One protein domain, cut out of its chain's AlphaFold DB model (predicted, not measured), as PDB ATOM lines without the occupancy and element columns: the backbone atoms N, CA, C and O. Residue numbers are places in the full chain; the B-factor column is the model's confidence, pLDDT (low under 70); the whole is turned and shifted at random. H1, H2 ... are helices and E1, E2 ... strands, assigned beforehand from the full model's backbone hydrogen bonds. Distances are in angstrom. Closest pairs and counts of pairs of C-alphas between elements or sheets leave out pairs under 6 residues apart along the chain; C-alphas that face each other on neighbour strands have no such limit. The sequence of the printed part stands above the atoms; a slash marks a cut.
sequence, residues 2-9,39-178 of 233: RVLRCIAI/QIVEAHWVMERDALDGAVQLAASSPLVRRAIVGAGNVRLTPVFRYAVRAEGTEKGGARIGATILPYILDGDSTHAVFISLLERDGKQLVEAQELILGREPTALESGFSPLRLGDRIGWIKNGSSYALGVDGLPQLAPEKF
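This is residues 2 to 9 and 39 to 178 of the 233 residues of an uncharacterized protein of Candidatus Eisenbacteria bacterium (UniProt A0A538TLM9). A long, strongly twisted sheet of nine strands curls round helix H3, while H2 crosses E3, E4 and E5 on the same face. The short helix H1 packs on E5, and E7 with the beginning of E8 forms a hairpin at one end of the long axis. The printed part has 148 residues, with three named helices and nine named strands in the order H1 E1 H2 H3 E2 E3 E4 E5 E6 E7 E8 E9; the class is mixed, helices and strands. The sheet is branched and its neighbour pairs are antiparallel. The whole is compact, with a radius of gyration of the C-alphas of 15.9 A and spans of 45 by 34 by 28 A.

The long strands are E4, residues 96 to 106, 32.8 A; E5, residues 109 to 121, 33.9 A; E6, residues 124 to 134, 32.4 A; and E8, residues 153 to 165, 36.8 A. The shorter ones are E1, residues 40 to 45, E2, residues 77 to 79, E3, residues 85 to 91, E7, residues 146 to 150, and E9, residues 171 to 173. H1 is residues 5 to 8, beginning at C-alpha 5 (6.800, -24.446, 9.005). H2 is residues 49 to 61, 18.1 A, and H3 is residues 63 to 71, 12.1 A. E9 ends at C-alpha 173 (12.521, 8.483, 11.353).

E3 E4 E5 E6 and E7 E8 E9 are meanders, each strand the antiparallel neighbour of the one before. N 100 and O 118 of the hairpin E4 and E5 are 2.8 A apart, and N 115 and O 130 of the hairpin E5 and E6 are 2.8 A apart, within hydrogen-bond range. E5 bends by 53 degrees at residue 112. E6 pairs with E8, with N 131 and O 158 at 2.9 A. On one side of E4 lie E3, N 87 to O 99 2.9 A, and E2, N 78 to O 105 2.9 A. E1 pairs with E3, N 44 to O 88 2.9 A. On one side of E8 lie E7, N 148 to O 155 2.8 A, and E9, N 164 to O 172 3.0 A. The closest C-alphas of H3 and E6 are those of Leu 64 and Val 127, 5.9 A. H2 runs across the strands, at 88 degrees to E3 on the local plane, with a height over the sheet of 8.4 A. H2 and H3 are close but not clearly touching, Ala 59 and Val 65 having the closest C-alphas, 7.1 A. H1 is over E5, the closest C-alphas being those of Ile 7 and Thr 111, 7.1 A. In H2 and H3 every O i to N i+4 pair is within hydrogen-bond range; H1 is too short for one, and its O i to N i+3 pairs within range are 0 of 1.

The C-alphas farthest apart are those of Gly 93 and Ala 140, 47.5 A. Residues 10 to 38 are not printed, and C-alphas 9 and 39 are 29.8 A apart across the cut. The link E6 to E7 is long, with 11 residues. Mean pLDDT of the printed part is 72.2; 46 residues are under 70, among them 2 to 9, 39 to 47 and 148 to 155.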
ATOM      1  N   ARG A   2       0.589 -26.812   8.006       22.14
ATOM      2  CA  ARG A   2       1.835 -27.125   7.258       22.14
ATOM      3  C   ARG A   2       2.591 -25.888   6.729       22.14
ATOM      4  O   ARG A   2       3.804 -25.941   6.603       22.14
ATOM      5  N   VAL A   3       1.894 -24.771   6.505       25.08
ATOM      6  CA  VAL A   3       2.443 -23.535   5.901       25.08
ATOM      7  C   VAL A   3       3.317 -22.723   6.877       25.08
ATOM      8  O   VAL A   3       4.360 -22.216   6.480       25.08
ATOM      9  N   LEU A   4       2.994 -22.726   8.180       24.34
ATOM     10  CA  LEU A   4       3.769 -22.046   9.240       24.34
ATOM     11  C   LEU A   4       5.210 -22.577   9.398       24.34
ATOM     12  O   LEU A   4       6.094 -21.858   9.857       24.34
ATOM     13  N   ARG A   5       5.457 -23.839   9.012       26.56
ATOM     14  CA  ARG A   5       6.800 -24.446   9.005       26.56
ATOM     15  C   ARG A   5       7.653 -23.964   7.826       26.56
ATOM     16  O   ARG A   5       8.871 -23.992   7.927       26.56
ATOM     17  N   CYS A   6       7.040 -23.496   6.739       26.84
ATOM     18  CA  CYS A   6       7.739 -23.108   5.512       26.84
ATOM     19  C   CYS A   6       8.118 -21.626   5.442       26.84
ATOM     20  O   CYS A   6       8.729 -21.232   4.465       26.84
ATOM     21  N   ILE A   7       7.742 -20.800   6.416       32.56
ATOM     22  CA  ILE A   7       8.013 -19.348   6.375       32.56
ATOM     23  C   ILE A   7       9.017 -18.960   7.451       32.56
ATOM     24  O   ILE A   7       9.916 -18.161   7.220       32.56
ATOM     25  N   ALA A   8       8.957 -19.639   8.591       32.09
ATOM     26  CA  ALA A   8       9.811 -19.344   9.728       32.09
ATOM     27  C   ALA A   8      11.175 -20.073   9.694       32.09
ATOM     28  O   ALA A   8      12.099 -19.700  10.404       32.09
ATOM     29  N   ILE A   9      11.331 -21.075   8.822       34.66
ATOM     30  CA  ILE A   9      12.608 -21.768   8.561       34.66
ATOM     31  C   ILE A   9      13.374 -21.086   7.401       34.66
ATOM     32  O   ILE A   9      14.543 -21.367   7.163       34.66
ATOM     33  N   GLN A  39      35.399  -2.156   6.206       47.34
ATOM     34  CA  GLN A  39      36.050  -3.466   6.167       47.34
ATOM     35  C   GLN A  39      35.812  -4.176   7.497       47.34
ATOM     36  O   GLN A  39      36.354  -3.759   8.513       47.34
ATOM     37  N   ILE A  40      35.014  -5.240   7.508       51.06
ATOM     38  CA  ILE A  40      34.801  -6.067   8.703       51.06
ATOM     39  C   ILE A  40      36.022  -6.974   8.897       51.06
ATOM     40  O   ILE A  40      36.402  -7.688   7.971       51.06
ATOM     41  N   VAL A  41      36.656  -6.924  10.071       49.81
ATOM     42  CA  VAL A  41      37.857  -7.723  10.391       49.81
ATOM     43  C   VAL A  41      37.536  -8.986  11.181       49.81
ATOM     44  O   VAL A  41      38.275  -9.961  11.098       49.81
ATOM     45  N   GLU A  42      36.426  -8.983  11.917       51.97
ATOM     46  CA  GLU A  42      35.954 -10.128  12.687       51.97
ATOM     47  C   GLU A  42      34.428 -10.165  12.676       51.97
ATOM     48  O   GLU A  42      33.778  -9.121  12.726       51.97
ATOM     49  N   ALA A  43      33.874 -11.373  12.616       51.47
ATOM     50  CA  ALA A  43      32.448 -11.621  12.585       51.47
ATOM     51  C   ALA A  43      32.100 -12.989  13.155       51.47
ATOM     52  O   ALA A  43      32.765 -13.975  12.835       51.47
ATOM     53  N   HIS A  44      30.994 -13.077  13.883       50.97
ATOM     54  CA  HIS A  44      30.419 -14.359  14.255       50.97
ATOM     55  C   HIS A  44      28.904 -14.274  14.459       50.97
ATOM     56  O   HIS A  44      28.338 -13.220  14.753       50.97
ATOM     57  N   TRP A  45      28.242 -15.420  14.309       56.41
ATOM     58  CA  TRP A  45      26.876 -15.604  14.786       56.41
ATOM     59  C   TRP A  45      26.900 -15.881  16.285       56.41
ATOM     60  O   TRP A  45      27.722 -16.667  16.761       56.41
ATOM     61  N   VAL A  46      25.963 -15.295  17.022       69.94
ATOM     62  CA  VAL A  46      25.738 -15.659  18.421       69.94
ATOM     63  C   VAL A  46      24.954 -16.968  18.437       69.94
ATOM     64  O   VAL A  46      23.746 -16.994  18.209       69.94
ATOM     65  N   MET A  47      25.680 -18.067  18.644       61.34
ATOM     66  CA  MET A  47      25.141 -19.432  18.596       61.34
ATOM     67  C   MET A  47      24.763 -19.974  19.978       61.34
ATOM     68  O   MET A  47      23.981 -20.921  20.077       61.34
ATOM     69  N   GLU A  48      25.321 -19.404  21.048       71.69
ATOM     70  CA  GLU A  48      24.999 -19.798  22.418       71.69
ATOM     71  C   GLU A  48      23.574 -19.371  22.767       71.69
ATOM     72  O   GLU A  48      23.207 -18.207  22.615       71.69
ATOM     73  N   ARG A  49      22.767 -20.322  23.247       69.94
ATOM     74  CA  ARG A  49      21.330 -20.115  23.448       69.94
ATOM     75  C   ARG A  49      21.029 -18.972  24.414       69.94
ATOM     76  O   ARG A  49      20.236 -18.107  24.072       69.94
ATOM     77  N   ASP A  50      21.675 -18.951  25.575       79.38
ATOM     78  CA  ASP A  50      21.405 -17.937  26.598       79.38
ATOM     79  C   ASP A  50      21.871 -16.545  26.146       79.38
ATOM     80  O   ASP A  50      21.197 -15.545  26.401       79.38
ATOM     81  N   ALA A  51      22.984 -16.478  25.406       73.94
ATOM     82  CA  ALA A  51      23.476 -15.238  24.814       73.94
ATOM     83  C   ALA A  51      22.529 -14.720  23.718       73.94
ATOM     84  O   ALA A  51      22.216 -13.529  23.682       73.94
ATOM     85  N   LEU A  52      22.025 -15.612  22.859       74.69
ATOM     86  CA  LEU A  52      21.050 -15.268  21.826       74.69
ATOM     87  C   LEU A  52      19.722 -14.824  22.448       74.69
ATOM     88  O   LEU A  52      19.195 -13.782  22.064       74.69
ATOM     89  N   ASP A  53      19.206 -15.559  23.434       83.62
ATOM     90  CA  ASP A  53      17.971 -15.216  24.141       83.62
ATOM     91  C   ASP A  53      18.105 -13.847  24.835       83.62
ATOM     92  O   ASP A  53      17.205 -13.010  24.732       83.62
ATOM     93  N   GLY A  54      19.255 -13.568  25.460       89.00
ATOM     94  CA  GLY A  54      19.570 -12.263  26.043       89.00
ATOM     95  C   GLY A  54      19.608 -11.133  25.008       89.00
ATOM     96  O   GLY A  54      18.962 -10.099  25.198       89.00
ATOM     97  N   ALA A  55      20.297 -11.333  23.882       86.19
ATOM     98  CA  ALA A  55      20.377 -10.350  22.798       86.19
ATOM     99  C   ALA A  55      19.005 -10.070  22.163       86.19
ATOM    100  O   ALA A  55      18.667  -8.924  21.857       86.19
ATOM    101  N   VAL A  56      18.185 -11.109  22.001       87.31
ATOM    102  CA  VAL A  56      16.819 -11.010  21.480       87.31
ATOM    103  C   VAL A  56      15.922 -10.235  22.437       87.31
ATOM    104  O   VAL A  56      15.188  -9.354  21.991       87.31
ATOM    105  N   GLN A  57      15.987 -10.512  23.741       93.62
ATOM    106  CA  GLN A  57      15.222  -9.767  24.745       93.62
ATOM    107  C   GLN A  57      15.636  -8.295  24.794       93.62
ATOM    108  O   GLN A  57      14.771  -7.415  24.802       93.62
ATOM    109  N   LEU A  58      16.944  -8.023  24.760       90.88
ATOM    110  CA  LEU A  58      17.467  -6.663  24.718       90.88
ATOM    111  C   LEU A  58      16.937  -5.920  23.487       90.88
ATOM    112  O   LEU A  58      16.358  -4.840  23.622       90.88
ATOM    113  N   ALA A  59      17.037  -6.535  22.306       89.75
ATOM    114  CA  ALA A  59      16.536  -5.949  21.072       89.75
ATOM    115  C   ALA A  59      15.016  -5.722  21.114       89.75
ATOM    116  O   ALA A  59      14.549  -4.628  20.802       89.75
ATOM    117  N   ALA A  60      14.239  -6.710  21.565       90.62
ATOM    118  CA  ALA A  60      12.784  -6.613  21.665       90.62
ATOM    119  C   ALA A  60      12.322  -5.519  22.644       90.62
ATOM    120  O   ALA A  60      11.272  -4.907  22.442       90.62
ATOM    121  N   SER A  61      13.114  -5.234  23.684       92.38
ATOM    122  CA  SER A  61      12.835  -4.166  24.651       92.38
ATOM    123  C   SER A  61      13.137  -2.752  24.124       92.38
ATOM    124  O   SER A  61      12.682  -1.757  24.708       92.38
ATOM    125  N   SER A  62      13.857  -2.640  23.000       91.69
ATOM    126  CA  SER A  62      14.282  -1.356  22.441       91.69
ATOM    127  C   SER A  62      13.081  -0.448  22.127       91.69
ATOM    128  O   SER A  62      12.097  -0.877  21.509       91.69
ATOM    129  N   PRO A  63      13.118   0.842  22.521       90.25
ATOM    130  CA  PRO A  63      12.085   1.803  22.139       90.25
ATOM    131  C   PRO A  63      12.001   1.991  20.616       90.25
ATOM    132  O   PRO A  63      10.912   2.236  20.096       90.25
ATOM    133  N   LEU A  64      13.110   1.800  19.894       87.19
ATOM    134  CA  LEU A  64      13.141   1.838  18.432       87.19
ATOM    135  C   LEU A  64      12.356   0.670  17.819       87.19
ATOM    136  O   LEU A  64      11.560   0.882  16.908       87.19
ATOM    137  N   VAL A  65      12.502  -0.544  18.366       89.88
ATOM    138  CA  VAL A  65      11.742  -1.730  17.925       89.88
ATOM    139  C   VAL A  65      10.252  -1.537  18.170       89.88
ATOM    140  O   VAL A  65       9.448  -1.736  17.260       89.88
ATOM    141  N   ARG A  66       9.868  -1.052  19.355       89.00
ATOM    142  CA  ARG A  66       8.464  -0.713  19.643       89.00
ATOM    143  C   ARG A  66       7.915   0.325  18.667       89.00
ATOM    144  O   ARG A  66       6.788   0.182  18.195       89.00
ATOM    145  N   ARG A  67       8.704   1.347  18.320       87.56
ATOM    146  CA  ARG A  67       8.295   2.348  17.330       87.56
ATOM    147  C   ARG A  67       8.135   1.743  15.935       87.56
ATOM    148  O   ARG A  67       7.162   2.077  15.265       87.56
ATOM    149  N   ALA A  68       9.030   0.847  15.529       85.12
ATOM    150  CA  ALA A  68       8.956   0.161  14.245       85.12
ATOM    151  C   ALA A  68       7.724  -0.752  14.133       85.12
ATOM    152  O   ALA A  68       7.066  -0.741  13.098       85.12
ATOM    153  N   ILE A  69       7.346  -1.450  15.213       86.50
ATOM    154  CA  ILE A  69       6.096  -2.233  15.287       86.50
ATOM    155  C   ILE A  69       4.879  -1.337  15.027       86.50
ATOM    156  O   ILE A  69       4.031  -1.661  14.200       86.50
ATOM    157  N   VAL A  70       4.806  -0.184  15.702       84.38
ATOM    158  CA  VAL A  70       3.707   0.780  15.510       84.38
ATOM    159  C   VAL A  70       3.722   1.354  14.091       84.38
ATOM    160  O   VAL A  70       2.675   1.464  13.457       84.38
ATOM    161  N   GLY A  71       4.904   1.703  13.580       76.31
ATOM    162  CA  GLY A  71       5.094   2.250  12.236       76.31
ATOM    163  C   GLY A  71       4.729   1.278  11.114       76.31
ATOM    164  O   GLY A  71       4.268   1.715  10.064       76.31
ATOM    165  N   ALA A  72       4.864  -0.030  11.348       70.31
ATOM    166  CA  ALA A  72       4.412  -1.075  10.433       70.31
ATOM    167  C   ALA A  72       2.874  -1.187  10.348       70.31
ATOM    168  O   ALA A  72       2.367  -1.997   9.581       70.31
ATOM    169  N   GLY A  73       2.116  -0.405  11.129       64.62
ATOM    170  CA  GLY A  73       0.652  -0.324  11.046       64.62
ATOM    171  C   GLY A  73      -0.098  -1.564  11.547       64.62
ATOM    172  O   GLY A  73      -1.327  -1.582  11.541       64.62
ATOM    173  N   ASN A  74       0.620  -2.583  12.022       61.31
ATOM    174  CA  ASN A  74       0.077  -3.898  12.336       61.31
ATOM    175  C   ASN A  74       0.074  -4.136  13.853       61.31
ATOM    176  O   ASN A  74       1.038  -4.629  14.428       61.31
ATOM    177  N   VAL A  75      -1.051  -3.849  14.519       59.69
ATOM    178  CA  VAL A  75      -1.248  -4.087  15.974       59.69
ATOM    179  C   VAL A  75      -1.390  -5.586  16.319       59.69
ATOM    180  O   VAL A  75      -1.704  -5.949  17.447       59.69
ATOM    181  N   ARG A  76      -1.193  -6.469  15.337       78.56
ATOM    182  CA  ARG A  76      -1.417  -7.920  15.419       78.56
ATOM    183  C   ARG A  76      -0.187  -8.716  14.990       78.56
ATOM    184  O   ARG A  76      -0.284  -9.659  14.211       78.56
ATOM    185  N   LEU A  77       0.991  -8.261  15.406       83.88
ATOM    186  CA  LEU A  77       2.239  -8.971  15.156       83.88
ATOM    187  C   LEU A  77       2.522  -9.926  16.311       83.88
ATOM    188  O   LEU A  77       2.811  -9.494  17.426       83.88
ATOM    189  N   THR A  78       2.492 -11.226  16.027       84.19
ATOM    190  CA  THR A  78       2.918 -12.250  16.980       84.19
ATOM    191  C   THR A  78       4.419 -12.508  16.825       84.19
ATOM    192  O   THR A  78       4.863 -12.874  15.730       84.19
ATOM    193  N   PRO A  79       5.225 -12.354  17.894       85.94
ATOM    194  CA  PRO A  79       6.653 -12.639  17.839       85.94
ATOM    195  C   PRO A  79       6.913 -14.137  17.648       85.94
ATOM    196  O   PRO A  79       6.297 -14.990  18.289       85.94
ATOM    197  N   VAL A  80       7.889 -14.472  16.802       78.38
ATOM    198  CA  VAL A  80       8.367 -15.849  16.595       78.38
ATOM    199  C   VAL A  80       9.867 -15.968  16.872       78.38
ATOM    200  O   VAL A  80      10.612 -16.595  16.124       78.38
ATOM    201  N   PHE A  81      10.299 -15.403  18.002       81.06
ATOM    202  CA  PHE A  81      11.702 -15.236  18.415       81.06
ATOM    203  C   PHE A  81      12.557 -16.503  18.475       81.06
ATOM    204  O   PHE A  81      13.773 -16.408  18.409       81.06
ATOM    205  N   ARG A  82      11.952 -17.694  18.471       66.94
ATOM    206  CA  ARG A  82      12.685 -18.955  18.255       66.94
ATOM    207  C   ARG A  82      13.451 -19.016  16.920       66.94
ATOM    208  O   ARG A  82      14.233 -19.937  16.724       66.94
ATOM    209  N   TYR A  83      13.172 -18.098  15.994       62.09
ATOM    210  CA  TYR A  83      13.880 -17.938  14.718       62.09
ATOM    211  C   TYR A  83      14.643 -16.616  14.621       62.09
ATOM    212  O   TYR A  83      15.051 -16.228  13.526       62.09
ATOM    213  N   ALA A  84      14.771 -15.887  15.728       71.31
ATOM    214  CA  ALA A  84      15.591 -14.694  15.753       71.31
ATOM    215  C   ALA A  84      17.062 -15.069  15.574       71.31
ATOM    216  O   ALA A  84      17.493 -16.168  15.930       71.31
ATOM    217  N   VAL A  85      17.823 -14.139  15.012       69.94
ATOM    218  CA  VAL A  85      19.263 -14.300  14.822       69.94
ATOM    219  C   VAL A  85      19.996 -13.060  15.276       69.94
ATOM    220  O   VAL A  85      19.458 -11.952  15.221       69.94
ATOM    221  N   ARG A  86      21.242 -13.265  15.694       77.44
ATOM    222  CA  ARG A  86      22.167 -12.212  16.085       77.44
ATOM    223  C   ARG A  86      23.527 -12.478  15.457       77.44
ATOM    224  O   ARG A  86      24.078 -13.566  15.624       77.44
ATOM    225  N   ALA A  87      24.059 -11.473  14.779       67.81
ATOM    226  CA  ALA A  87      25.445 -11.429  14.343       67.81
ATOM    227  C   ALA A  87      26.160 -10.260  15.021       67.81
ATOM    228  O   ALA A  87      25.566  -9.199  15.227       67.81
ATOM    229  N   GLU A  88      27.433 -10.462  15.332       75.12
ATOM    230  CA  GLU A  88      28.323  -9.451  15.896       75.12
ATOM    231  C   GLU A  88      29.625  -9.419  15.114       75.12
ATOM    232  O   GLU A  88      30.041 -10.419  14.523       75.12
ATOM    233  N   GLY A  89      30.273  -8.262  15.101       65.81
ATOM    234  CA  GLY A  89      31.553  -8.107  14.441       65.81
ATOM    235  C   GLY A  89      32.286  -6.839  14.836       65.81
ATOM    236  O   GLY A  89      31.792  -6.009  15.604       65.81
ATOM    237  N   THR A  90      33.473  -6.690  14.264       66.31
ATOM    238  CA  THR A  90      34.335  -5.527  14.464       66.31
ATOM    239  C   THR A  90      34.811  -5.012  13.110       66.31
ATOM    240  O   THR A  90      35.253  -5.787  12.261       66.31
ATOM    241  N   GLU A  91      34.727  -3.702  12.892       64.69
ATOM    242  CA  GLU A  91      35.269  -3.033  11.708       64.69
ATOM    243  C   GLU A  91      36.774  -2.764  11.845       64.69
ATOM    244  O   GLU A  91      37.329  -2.628  12.939       64.69
ATOM    245  N   LYS A  92      37.448  -2.604  10.706       50.25
ATOM    246  CA  LYS A  92      38.822  -2.124  10.592       50.25
ATOM    247  C   LYS A  92      38.876  -0.683  11.100       50.25
ATOM    248  O   LYS A  92      38.492   0.249  10.405       50.25
ATOM    249  N   GLY A  93      39.323  -0.529  12.342       64.44
ATOM    250  CA  GLY A  93      39.204   0.711  13.116       64.44
ATOM    251  C   GLY A  93      38.736   0.476  14.555       64.44
ATOM    252  O   GLY A  93      38.832   1.380  15.375       64.44
ATOM    253  N   GLY A  94      38.286  -0.744  14.876       68.06
ATOM    254  CA  GLY A  94      37.898  -1.161  16.225       68.06
ATOM    255  C   GLY A  94      36.424  -0.926  16.557       68.06
ATOM    256  O   GLY A  94      35.997  -1.274  17.658       68.06
ATOM    257  N   ALA A  95      35.652  -0.369  15.620       70.50
ATOM    258  CA  ALA A  95      34.234  -0.123  15.819       70.50
ATOM    259  C   ALA A  95      33.470  -1.441  15.954       70.50
ATOM    260  O   ALA A  95      33.621  -2.338  15.120       70.50
ATOM    261  N   ARG A  96      32.648  -1.562  16.998       74.62
ATOM    262  CA  ARG A  96      31.829  -2.764  17.220       74.62
ATOM    263  C   ARG A  96      30.521  -2.632  16.469       74.62
ATOM    264  O   ARG A  96      29.849  -1.607  16.587       74.62
ATOM    265  N   ILE A  97      30.150  -3.689  15.758       65.81
ATOM    266  CA  ILE A  97      28.898  -3.774  15.016       65.81
ATOM    267  C   ILE A  97      28.060  -4.961  15.476       65.81
ATOM    268  O   ILE A  97      28.581  -6.002  15.880       65.81
ATOM    269  N   GLY A  98      26.748  -4.803  15.385       71.06
ATOM    270  CA  GLY A  98      25.787  -5.830  15.745       71.06
ATOM    271  C   GLY A  98      24.543  -5.760  14.877       71.06
ATOM    272  O   GLY A  98      24.103  -4.679  14.496       71.06
ATOM    273  N   ALA A  99      23.961  -6.912  14.567       72.75
ATOM    274  CA  ALA A  99      22.683  -7.001  13.875       72.75
ATOM    275  C   ALA A  99      21.819  -8.090  14.511       72.75
ATOM    276  O   ALA A  99      22.183  -9.266  14.502       72.75
ATOM    277  N   THR A 100      20.663  -7.706  15.048       79.81
ATOM    278  CA  THR A 100      19.650  -8.625  15.584       79.81
ATOM    279  C   THR A 100      18.413  -8.575  14.706       79.81
ATOM    280  O   THR A 100      17.821  -7.512  14.559       79.81
ATOM    281  N   ILE A 101      17.976  -9.709  14.163       78.19
ATOM    282  CA  ILE A 101      16.745  -9.791  13.366       78.19
ATOM    283  C   ILE A 101      15.666 -10.472  14.199       78.19
ATOM    284  O   ILE A 101      15.804 -11.631  14.596       78.19
ATOM    285  N   LEU A 102      14.577  -9.747  14.440       82.81
ATOM    286  CA  LEU A 102      13.415 -10.187  15.201       82.81
ATOM    287  C   LEU A 102      12.263 -10.511  14.241       82.81
ATOM    288  O   LEU A 102      11.699  -9.599  13.635       82.81
ATOM    289  N   PRO A 103      11.893 -11.791  14.085       79.69
ATOM    290  CA  PRO A 103      10.799 -12.176  13.213       79.69
ATOM    291  C   PRO A 103       9.447 -12.116  13.934       79.69
ATOM    292  O   PRO A 103       9.291 -12.580  15.069       79.69
ATOM    293  N   TYR A 104       8.451 -11.618  13.211       81.94
ATOM    294  CA  TYR A 104       7.044 -11.560  13.584       81.94
ATOM    295  C   TYR A 104       6.184 -12.135  12.456       81.94
ATOM    296  O   TYR A 104       6.574 -12.127  11.288       81.94
ATOM    297  N   ILE A 105       4.998 -12.625  12.802       79.38
ATOM    298  CA  ILE A 105       3.974 -13.057  11.844       79.38
ATOM    299  C   ILE A 105       2.723 -12.217  12.075       79.38
ATOM    300  O   ILE A 105       2.403 -11.893  13.221       79.38
ATOM    301  N   LEU A 106       2.021 -11.874  10.997       80.44
ATOM    302  CA  LEU A 106       0.732 -11.206  11.088       80.44
ATOM    303  C   LEU A 106      -0.353 -12.197  11.541       80.44
ATOM    304  O   LEU A 106      -0.547 -13.253  10.931       80.44
ATOM    305  N   ASP A 107      -1.083 -11.877  12.610       78.44
ATOM    306  CA  ASP A 107      -2.132 -12.768  13.111       78.44
ATOM    307  C   ASP A 107      -3.210 -12.996  12.054       78.44
ATOM    308  O   ASP A 107      -3.764 -12.060  11.475       78.44
ATOM    309  N   GLY A 108      -3.549 -14.266  11.838       76.31
ATOM    310  CA  GLY A 108      -4.514 -14.667  10.818       76.31
ATOM    311  C   GLY A 108      -3.929 -14.787   9.411       76.31
ATOM    312  O   GLY A 108      -4.601 -15.344   8.547       76.31
ATOM    313  N   ASP A 109      -2.674 -14.381   9.190       76.94
ATOM    314  CA  ASP A 109      -1.983 -14.562   7.918       76.94
ATOM    315  C   ASP A 109      -0.593 -15.181   8.097       76.94
ATOM    316  O   ASP A 109       0.428 -14.519   8.266       76.94
ATOM    317  N   SER A 110      -0.539 -16.506   7.962       70.06
ATOM    318  CA  SER A 110       0.726 -17.233   8.043       70.06
ATOM    319  C   SER A 110       1.686 -16.958   6.889       70.06
ATOM    320  O   SER A 110       2.831 -17.377   6.997       70.06
ATOM    321  N   THR A 111       1.223 -16.338   5.796       72.25
ATOM    322  CA  THR A 111       2.022 -16.040   4.596       72.25
ATOM    323  C   THR A 111       2.766 -14.714   4.666       72.25
ATOM    324  O   THR A 111       3.676 -14.501   3.867       72.25
ATOM    325  N   HIS A 112       2.413 -13.866   5.632       78.56
ATOM    326  CA  HIS A 112       2.929 -12.516   5.788       78.56
ATOM    327  C   HIS A 112       3.763 -12.420   7.075       78.56
ATOM    328  O   HIS A 112       3.255 -12.517   8.194       78.56
ATOM    329  N   ALA A 113       5.071 -12.241   6.904       79.88
ATOM    330  CA  ALA A 113       6.026 -12.041   7.984       79.88
ATOM    331  C   ALA A 113       6.510 -10.589   8.030       79.88
ATOM    332  O   ALA A 113       6.661  -9.942   6.995       79.88
ATOM    333  N   VAL A 114       6.805 -10.109   9.236       80.62
ATOM    334  CA  VAL A 114       7.477  -8.827   9.456       80.62
ATOM    335  C   VAL A 114       8.791  -9.096  10.170       80.62
ATOM    336  O   VAL A 114       8.815  -9.730  11.223       80.62
ATOM    337  N   PHE A 115       9.889  -8.627   9.601       80.25
ATOM    338  CA  PHE A 115      11.207  -8.675  10.214       80.25
ATOM    339  C   PHE A 115      11.528  -7.296  10.761       80.25
ATOM    340  O   PHE A 115      11.347  -6.296  10.074       80.25
ATOM    341  N   ILE A 116      11.970  -7.240  12.012       83.75
ATOM    342  CA  ILE A 116      12.459  -6.007  12.615       83.75
ATOM    343  C   ILE A 116      13.924  -6.211  12.950       83.75
ATOM    344  O   ILE A 116      14.267  -7.031  13.799       83.75
ATOM    345  N   SER A 117      14.775  -5.469  12.261       79.75
ATOM    346  CA  SER A 117      16.220  -5.553  12.399       79.75
ATOM    347  C   SER A 117      16.704  -4.423  13.299       79.75
ATOM    348  O   SER A 117      16.462  -3.262  12.985       79.75
ATOM    349  N   LEU A 118      17.358  -4.752  14.413       84.38
ATOM    350  CA  LEU A 118      18.116  -3.813  15.236       84.38
ATOM    351  C   LEU A 118      19.582  -3.884  14.816       84.38
ATOM    352  O   LEU A 118      20.227  -4.919  14.972       84.38
ATOM    353  N   LEU A 119      20.084  -2.779  14.293       78.19
ATOM    354  CA  LEU A 119      21.444  -2.597  13.819       78.19
ATOM    355  C   LEU A 119      22.182  -1.691  14.799       78.19
ATOM    356  O   LEU A 119      21.655  -0.671  15.242       78.19
ATOM    357  N   GLU A 120      23.400  -2.075  15.144       80.00
ATOM    358  CA  GLU A 120      24.212  -1.421  16.158       80.00
ATOM    359  C   GLU A 120      25.595  -1.125  15.596       80.00
ATOM    360  O   GLU A 120      26.202  -1.978  14.948       80.00
ATOM    361  N   ARG A 121      26.099   0.082  15.859       75.31
ATOM    362  CA  ARG A 121      27.464   0.494  15.524       75.31
ATOM    363  C   ARG A 121      27.955   1.521  16.535       75.31
ATOM    364  O   ARG A 121      27.352   2.583  16.658       75.31
ATOM    365  N   ASP A 122      29.021   1.208  17.267       74.31
ATOM    366  CA  ASP A 122      29.622   2.093  18.286       74.31
ATOM    367  C   ASP A 122      28.603   2.710  19.260       74.31
ATOM    368  O   ASP A 122      28.586   3.912  19.523       74.31
ATOM    369  N   GLY A 123      27.695   1.875  19.771       75.56
ATOM    370  CA  GLY A 123      26.651   2.292  20.710       75.56
ATOM    371  C   GLY A 123      25.493   3.076  20.082       75.56
ATOM    372  O   GLY A 123      24.515   3.366  20.771       75.56
ATOM    373  N   LYS A 124      25.551   3.388  18.783       77.81
ATOM    374  CA  LYS A 124      24.401   3.898  18.031       77.81
ATOM    375  C   LYS A 124      23.521   2.741  17.598       77.81
ATOM    376  O   LYS A 124      24.023   1.680  17.231       77.81
ATOM    377  N   GLN A 125      22.216   2.980  17.606       83.81
ATOM    378  CA  GLN A 125      21.213   2.003  17.205       83.81
ATOM    379  C   GLN A 125      20.338   2.557  16.083       83.81
ATOM    380  O   GLN A 125      19.887   3.705  16.133       83.81
ATOM    381  N   LEU A 126      20.066   1.700  15.108       78.81
ATOM    382  CA  LEU A 126      19.116   1.898  14.028       78.81
ATOM    383  C   LEU A 126      18.177   0.693  14.017       78.81
ATOM    384  O   LEU A 126      18.614  -0.443  14.168       78.81
ATOM    385  N   VAL A 127      16.885   0.924  13.845       81.56
ATOM    386  CA  VAL A 127      15.906  -0.139  13.643       81.56
ATOM    387  C   VAL A 127      15.252   0.016  12.299       81.56
ATOM    388  O   VAL A 127      14.902   1.119  11.897       81.56
ATOM    389  N   GLU A 128      14.988  -1.106  11.654       78.31
ATOM    390  CA  GLU A 128      14.250  -1.134  10.409       78.31
ATOM    391  C   GLU A 128      13.219  -2.250  10.408       78.31
ATOM    392  O   GLU A 128      13.500  -3.359  10.861       78.31
ATOM    393  N   ALA A 129      12.037  -1.959   9.870       78.00
ATOM    394  CA  ALA A 129      11.017  -2.965   9.619       78.00
ATOM    395  C   ALA A 129      11.011  -3.370   8.142       78.00
ATOM    396  O   ALA A 129      11.155  -2.528   7.255       78.00
ATOM    397  N   GLN A 130      10.784  -4.648   7.871       76.75
ATOM    398  CA  GLN A 130      10.574  -5.182   6.531       76.75
ATOM    399  C   GLN A 130       9.396  -6.142   6.545       76.75
ATOM    400  O   GLN A 130       9.242  -6.931   7.472       76.75
ATOM    401  N   GLU A 131       8.595  -6.109   5.492       81.31
ATOM    402  CA  GLU A 131       7.489  -7.038   5.297       81.31
ATOM    403  C   GLU A 131       7.843  -8.020   4.177       81.31
ATOM    404  O   GLU A 131       8.431  -7.640   3.159       81.31
ATOM    405  N   LEU A 132       7.476  -9.285   4.363       77.25
ATOM    406  CA  LEU A 132       7.677 -10.358   3.400       77.25
ATOM    407  C   LEU A 132       6.397 -11.180   3.263       77.25
ATOM    408  O   LEU A 132       5.926 -11.764   4.238       77.25
ATOM    409  N   ILE A 133       5.901 -11.307   2.035       75.00
ATOM    410  CA  ILE A 133       4.823 -12.232   1.682       75.00
ATOM    411  C   ILE A 133       5.409 -13.403   0.887       75.00
ATOM    412  O   ILE A 133       6.120 -13.213  -0.105       75.00
ATOM    413  N   LEU A 134       5.109 -14.627   1.324       70.75
ATOM    414  CA  LEU A 134       5.552 -15.869   0.687       70.75
ATOM    415  C   LEU A 134       4.388 -16.800   0.362       70.75
ATOM    416  O   LEU A 134       3.529 -17.069   1.195       70.75
ATOM    417  N   GLY A 135       4.430 -17.394  -0.832       66.81
ATOM    418  CA  GLY A 135       3.465 -18.417  -1.249       66.81
ATOM    419  C   GLY A 135       2.145 -17.866  -1.791       66.81
ATOM    420  O   GLY A 135       1.262 -18.657  -2.117       66.81
ATOM    421  N   ARG A 136       2.022 -16.542  -1.917       80.75
ATOM    422  CA  ARG A 136       0.944 -15.855  -2.634       80.75
ATOM    423  C   ARG A 136       1.412 -14.491  -3.137       80.75
ATOM    424  O   ARG A 136       2.449 -13.994  -2.700       80.75
ATOM    425  N   GLU A 137       0.627 -13.892  -4.023       85.38
ATOM    426  CA  GLU A 137       0.784 -12.489  -4.405       85.38
ATOM    427  C   GLU A 137       0.186 -11.552  -3.334       85.38
ATOM    428  O   GLU A 137      -0.728 -11.965  -2.601       85.38
ATOM    429  N   PRO A 138       0.690 -10.307  -3.209       85.19
ATOM    430  CA  PRO A 138       0.090  -9.282  -2.368       85.19
ATOM    431  C   PRO A 138      -1.341  -8.989  -2.824       85.19
ATOM    432  O   PRO A 138      -1.641  -8.949  -4.017       85.19
ATOM    433  N   THR A 139      -2.240  -8.782  -1.870       88.00
ATOM    434  CA  THR A 139      -3.612  -8.354  -2.152       88.00
ATOM    435  C   THR A 139      -3.657  -6.875  -2.542       88.00
ATOM    436  O   THR A 139      -2.701  -6.130  -2.340       88.00
ATOM    437  N   ALA A 140      -4.803  -6.400  -3.043       85.06
ATOM    438  CA  ALA A 140      -4.985  -4.989  -3.401       85.06
ATOM    439  C   ALA A 140      -4.781  -4.009  -2.221       85.06
ATOM    440  O   ALA A 140      -4.507  -2.833  -2.446       85.06
ATOM    441  N   LEU A 141      -4.904  -4.483  -0.975       83.81
ATOM    442  CA  LEU A 141      -4.653  -3.692   0.236       83.81
ATOM    443  C   LEU A 141      -3.172  -3.708   0.662       83.81
ATOM    444  O   LEU A 141      -2.755  -2.891   1.478       83.81
ATOM    445  N   GLU A 142      -2.361  -4.606   0.099       85.81
ATOM    446  CA  GLU A 142      -0.938  -4.786   0.398       85.81
ATOM    447  C   GLU A 142      -0.087  -4.120  -0.692       85.81
ATOM    448  O   GLU A 142       0.567  -4.762  -1.513       85.81
ATOM    449  N   SER A 143      -0.116  -2.788  -0.718       84.00
ATOM    450  CA  SER A 143       0.644  -1.983  -1.682       84.00
ATOM    451  C   SER A 143       2.117  -1.802  -1.288       84.00
ATOM    452  O   SER A 143       2.462  -1.823  -0.105       84.00
ATOM    453  N   GLY A 144       2.977  -1.525  -2.274       81.69
ATOM    454  CA  GLY A 144       4.391  -1.177  -2.054       81.69
ATOM    455  C   GLY A 144       5.336  -2.376  -1.951       81.69
ATOM    456  O   GLY A 144       6.518  -2.201  -1.661       81.69
ATOM    457  N   PHE A 145       4.831  -3.581  -2.205       80.25
ATOM    458  CA  PHE A 145       5.644  -4.781  -2.328       80.25
ATOM    459  C   PHE A 145       6.295  -4.869  -3.708       80.25
ATOM    460  O   PHE A 145       5.681  -4.558  -4.727       80.25
ATOM    461  N   SER A 146       7.541  -5.325  -3.736       73.75
ATOM    462  CA  SER A 146       8.289  -5.634  -4.952       73.75
ATOM    463  C   SER A 146       8.647  -7.119  -4.983       73.75
ATOM    464  O   SER A 146       8.940  -7.696  -3.931       73.75
ATOM    465  N   PRO A 147       8.624  -7.762  -6.160       74.94
ATOM    466  CA  PRO A 147       8.964  -9.169  -6.269       74.94
ATOM    467  C   PRO A 147      10.454  -9.380  -5.982       74.94
ATOM    468  O   PRO A 147      11.312  -8.621  -6.430       74.94
ATOM    469  N   LEU A 148      10.754 -10.451  -5.259       59.88
ATOM    470  CA  LEU A 148      12.095 -10.891  -4.911       59.88
ATOM    471  C   LEU A 148      12.200 -12.391  -5.175       59.88
ATOM    472  O   LEU A 148      11.399 -13.187  -4.680       59.88
ATOM    473  N   ARG A 149      13.206 -12.795  -5.948       56.34
ATOM    474  CA  ARG A 149      13.463 -14.214  -6.196       56.34
ATOM    475  C   ARG A 149      14.166 -14.831  -4.988       56.34
ATOM    476  O   ARG A 149      15.231 -14.373  -4.591       56.34
ATOM    477  N   LEU A 150      13.574 -15.882  -4.432       50.91
ATOM    478  CA  LEU A 150      14.066 -16.628  -3.276       50.91
ATOM    479  C   LEU A 150      14.220 -18.093  -3.690       50.91
ATOM    480  O   LEU A 150      13.295 -18.897  -3.560       50.91
ATOM    481  N   GLY A 151      15.376 -18.415  -4.274       57.41
ATOM    482  CA  GLY A 151      15.630 -19.719  -4.885       57.41
ATOM    483  C   GLY A 151      14.715 -19.985  -6.087       57.41
ATOM    484  O   GLY A 151      14.736 -19.260  -7.087       57.41
ATOM    485  N   ASP A 152      13.909 -21.042  -5.987       55.75
ATOM    486  CA  ASP A 152      12.917 -21.454  -6.985       55.75
ATOM    487  C   ASP A 152      11.551 -20.763  -6.818       55.75
ATOM    488  O   ASP A 152      10.646 -20.989  -7.620       55.75
ATOM    489  N   ARG A 153      11.395 -19.898  -5.807       53.56
ATOM    490  CA  ARG A 153      10.139 -19.202  -5.500       53.56
ATOM    491  C   ARG A 153      10.251 -17.698  -5.705       53.56
ATOM    492  O   ARG A 153      11.333 -17.115  -5.672       53.56
ATOM    493  N   ILE A 154       9.093 -17.067  -5.868       65.62
ATOM    494  CA  ILE A 154       8.945 -15.615  -5.796       65.62
ATOM    495  C   ILE A 154       8.348 -15.285  -4.429       65.62
ATOM    496  O   ILE A 154       7.303 -15.816  -4.051       65.62
ATOM    497  N   GLY A 155       9.052 -14.442  -3.681       69.31
ATOM    498  CA  GLY A 155       8.514 -13.721  -2.538       69.31
ATOM    499  C   GLY A 155       8.261 -12.268  -2.900       69.31
ATOM    500  O   GLY A 155       8.699 -11.786  -3.942       69.31
ATOM    501  N   TRP A 156       7.567 -11.565  -2.023       75.38
ATOM    502  CA  TRP A 156       7.267 -10.152  -2.190       75.38
ATOM    503  C   TRP A 156       7.773  -9.413  -0.968       75.38
ATOM    504  O   TRP A 156       7.342  -9.714   0.141       75.38
ATOM    505  N   ILE A 157       8.690  -8.470  -1.165       72.50
ATOM    506  CA  ILE A 157       9.310  -7.705  -0.084       72.50
ATOM    507  C   ILE A 157       8.857  -6.252  -0.135       72.50
ATOM    508  O   ILE A 157       8.756  -5.655  -1.207       72.50
ATOM    509  N   LYS A 158       8.614  -5.670   1.031       77.12
ATOM    510  CA  LYS A 158       8.372  -4.241   1.191       77.12
ATOM    511  C   LYS A 158       9.291  -3.712   2.278       77.12
ATOM    512  O   LYS A 158       9.284  -4.192   3.410       77.12
ATOM    513  N   ASN A 159      10.078  -2.704   1.918       72.44
ATOM    514  CA  ASN A 159      10.921  -2.003   2.874       72.44
ATOM    515  C   ASN A 159      10.041  -1.063   3.699       72.44
ATOM    516  O   ASN A 159       9.326  -0.224   3.144       72.44
ATOM    517  N   GLY A 160      10.082  -1.221   5.016       72.12
ATOM    518  CA  GLY A 160       9.393  -0.352   5.952       72.12
ATOM    519  C   GLY A 160      10.171   0.930   6.237       72.12
ATOM    520  O   GLY A 160      11.073   1.340   5.502       72.12
ATOM    521  N   SER A 161       9.773   1.590   7.318       78.75
ATOM    522  CA  SER A 161      10.478   2.767   7.821       78.75
ATOM    523  C   SER A 161      11.676   2.362   8.677       78.75
ATOM    524  O   SER A 161      11.628   1.350   9.382       78.75
ATOM    525  N   SER A 162      12.706   3.202   8.644       78.75
ATOM    526  CA  SER A 162      13.881   3.103   9.507       78.75
ATOM    527  C   SER A 162      13.767   4.132  10.635       78.75
ATOM    528  O   SER A 162      13.222   5.222  10.438       78.75
ATOM    529  N   TYR A 163      14.250   3.787  11.825       79.06
ATOM    530  CA  TYR A 163      14.160   4.601  13.034       79.06
ATOM    531  C   TYR A 163      15.486   4.620  13.787       79.06
ATOM    532  O   TYR A 163      16.071   3.571  14.036       79.06
ATOM    533  N   ALA A 164      15.918   5.798  14.222       82.38
ATOM    534  CA  ALA A 164      17.089   5.986  15.076       82.38
ATOM    535  C   ALA A 164      16.720   6.845  16.290       82.38
ATOM    536  O   ALA A 164      15.646   7.452  16.331       82.38
ATOM    537  N   LEU A 165      17.598   6.894  17.292       78.06
ATOM    538  CA  LEU A 165      17.429   7.821  18.410       78.06
ATOM    539  C   LEU A 165      17.800   9.241  17.968       78.06
ATOM    540  O   LEU A 165      18.848   9.459  17.358       78.06
ATOM    541  N   GLY A 166      16.924  10.198  18.264       72.38
ATOM    542  CA  GLY A 166      17.193  11.623  18.134       72.38
ATOM    543  C   GLY A 166      18.133  12.143  19.217       72.38
ATOM    544  O   GLY A 166      18.534  11.420  20.130       72.38
ATOM    545  N   VAL A 167      18.481  13.428  19.122       75.06
ATOM    546  CA  VAL A 167      19.349  14.111  20.103       75.06
ATOM    547  C   VAL A 167      18.709  14.142  21.498       75.06
ATOM    548  O   VAL A 167      19.403  14.140  22.509       75.06
ATOM    549  N   ASP A 168      17.381  14.122  21.548       78.12
ATOM    550  CA  ASP A 168      16.549  14.029  22.748       78.12
ATOM    551  C   ASP A 168      16.384  12.590  23.278       78.12
ATOM    552  O   ASP A 168      15.703  12.371  24.278       78.12
ATOM    553  N   GLY A 169      16.992  11.601  22.614       74.88
ATOM    554  CA  GLY A 169      16.859  10.188  22.956       74.88
ATOM    555  C   GLY A 169      15.506   9.581  22.573       74.88
ATOM    556  O   GLY A 169      15.198   8.475  23.021       74.88
ATOM    557  N   LEU A 170      14.690  10.262  21.757       78.75
ATOM    558  CA  LEU A 170      13.409   9.735  21.289       78.75
ATOM    559  C   LEU A 170      13.538   9.049  19.918       78.75
ATOM    560  O   LEU A 170      14.309   9.498  19.068       78.75
ATOM    561  N   PRO A 171      12.783   7.964  19.654       81.06
ATOM    562  CA  PRO A 171      12.713   7.357  18.327       81.06
ATOM    563  C   PRO A 171      12.197   8.333  17.261       81.06
ATOM    564  O   PRO A 171      11.048   8.774  17.320       81.06
ATOM    565  N   GLN A 172      13.000   8.588  16.233       79.44
ATOM    566  CA  GLN A 172      12.635   9.397  15.069       79.44
ATOM    567  C   GLN A 172      12.893   8.634  13.769       79.44
ATOM    568  O   GLN A 172      13.649   7.664  13.756       79.44
ATOM    569  N   LEU A 173      12.251   9.052  12.674       79.00
ATOM    570  CA  LEU A 173      12.521   8.483  11.353       79.00
ATOM    571  C   LEU A 173      13.980   8.742  10.967       79.00
ATOM    572  O   LEU A 173      14.453   9.875  11.050       79.00
ATOM    573  N   ALA A 174      14.671   7.694  10.532       67.81
ATOM    574  CA  ALA A 174      16.025   7.788  10.013       67.81
ATOM    575  C   ALA A 174      15.982   7.925   8.478       67.81
ATOM    576  O   ALA A 174      15.225   7.200   7.825       67.81
ATOM    577  N   PRO A 175      16.765   8.849   7.887       59.84
ATOM    578  CA  PRO A 175      16.868   8.977   6.433       59.84
ATOM    579  C   PRO A 175      17.667   7.827   5.804       59.84
ATOM    580  O   PRO A 175      17.439   7.486   4.645       59.84
ATOM    581  N   GLU A 176      18.582   7.227   6.568       59.09
ATOM    582  CA  GLU A 176      19.360   6.058   6.162       59.09
ATOM    583  C   GLU A 176      18.449   4.829   6.089       59.09
ATOM    584  O   GLU A 176      17.713   4.529   7.033       59.09
ATOM    585  N   LYS A 177      18.488   4.139   4.946       59.16
ATOM    586  CA  LYS A 177      17.745   2.901   4.707       59.16
ATOM    587  C   LYS A 177      18.703   1.835   4.216       59.16
ATOM    588  O   LYS A 177      19.328   2.011   3.173       59.16
ATOM    589  N   PHE A 178      18.739   0.709   4.904       56.88
ATOM    590  CA  PHE A 178      19.415  -0.481   4.430       56.88
ATOM    591  C   PHE A 178      18.732  -0.994   3.161       56.88
ATOM    592  O   PHE A 178      17.521  -1.248   3.097       56.88
TER     593      PHE A 178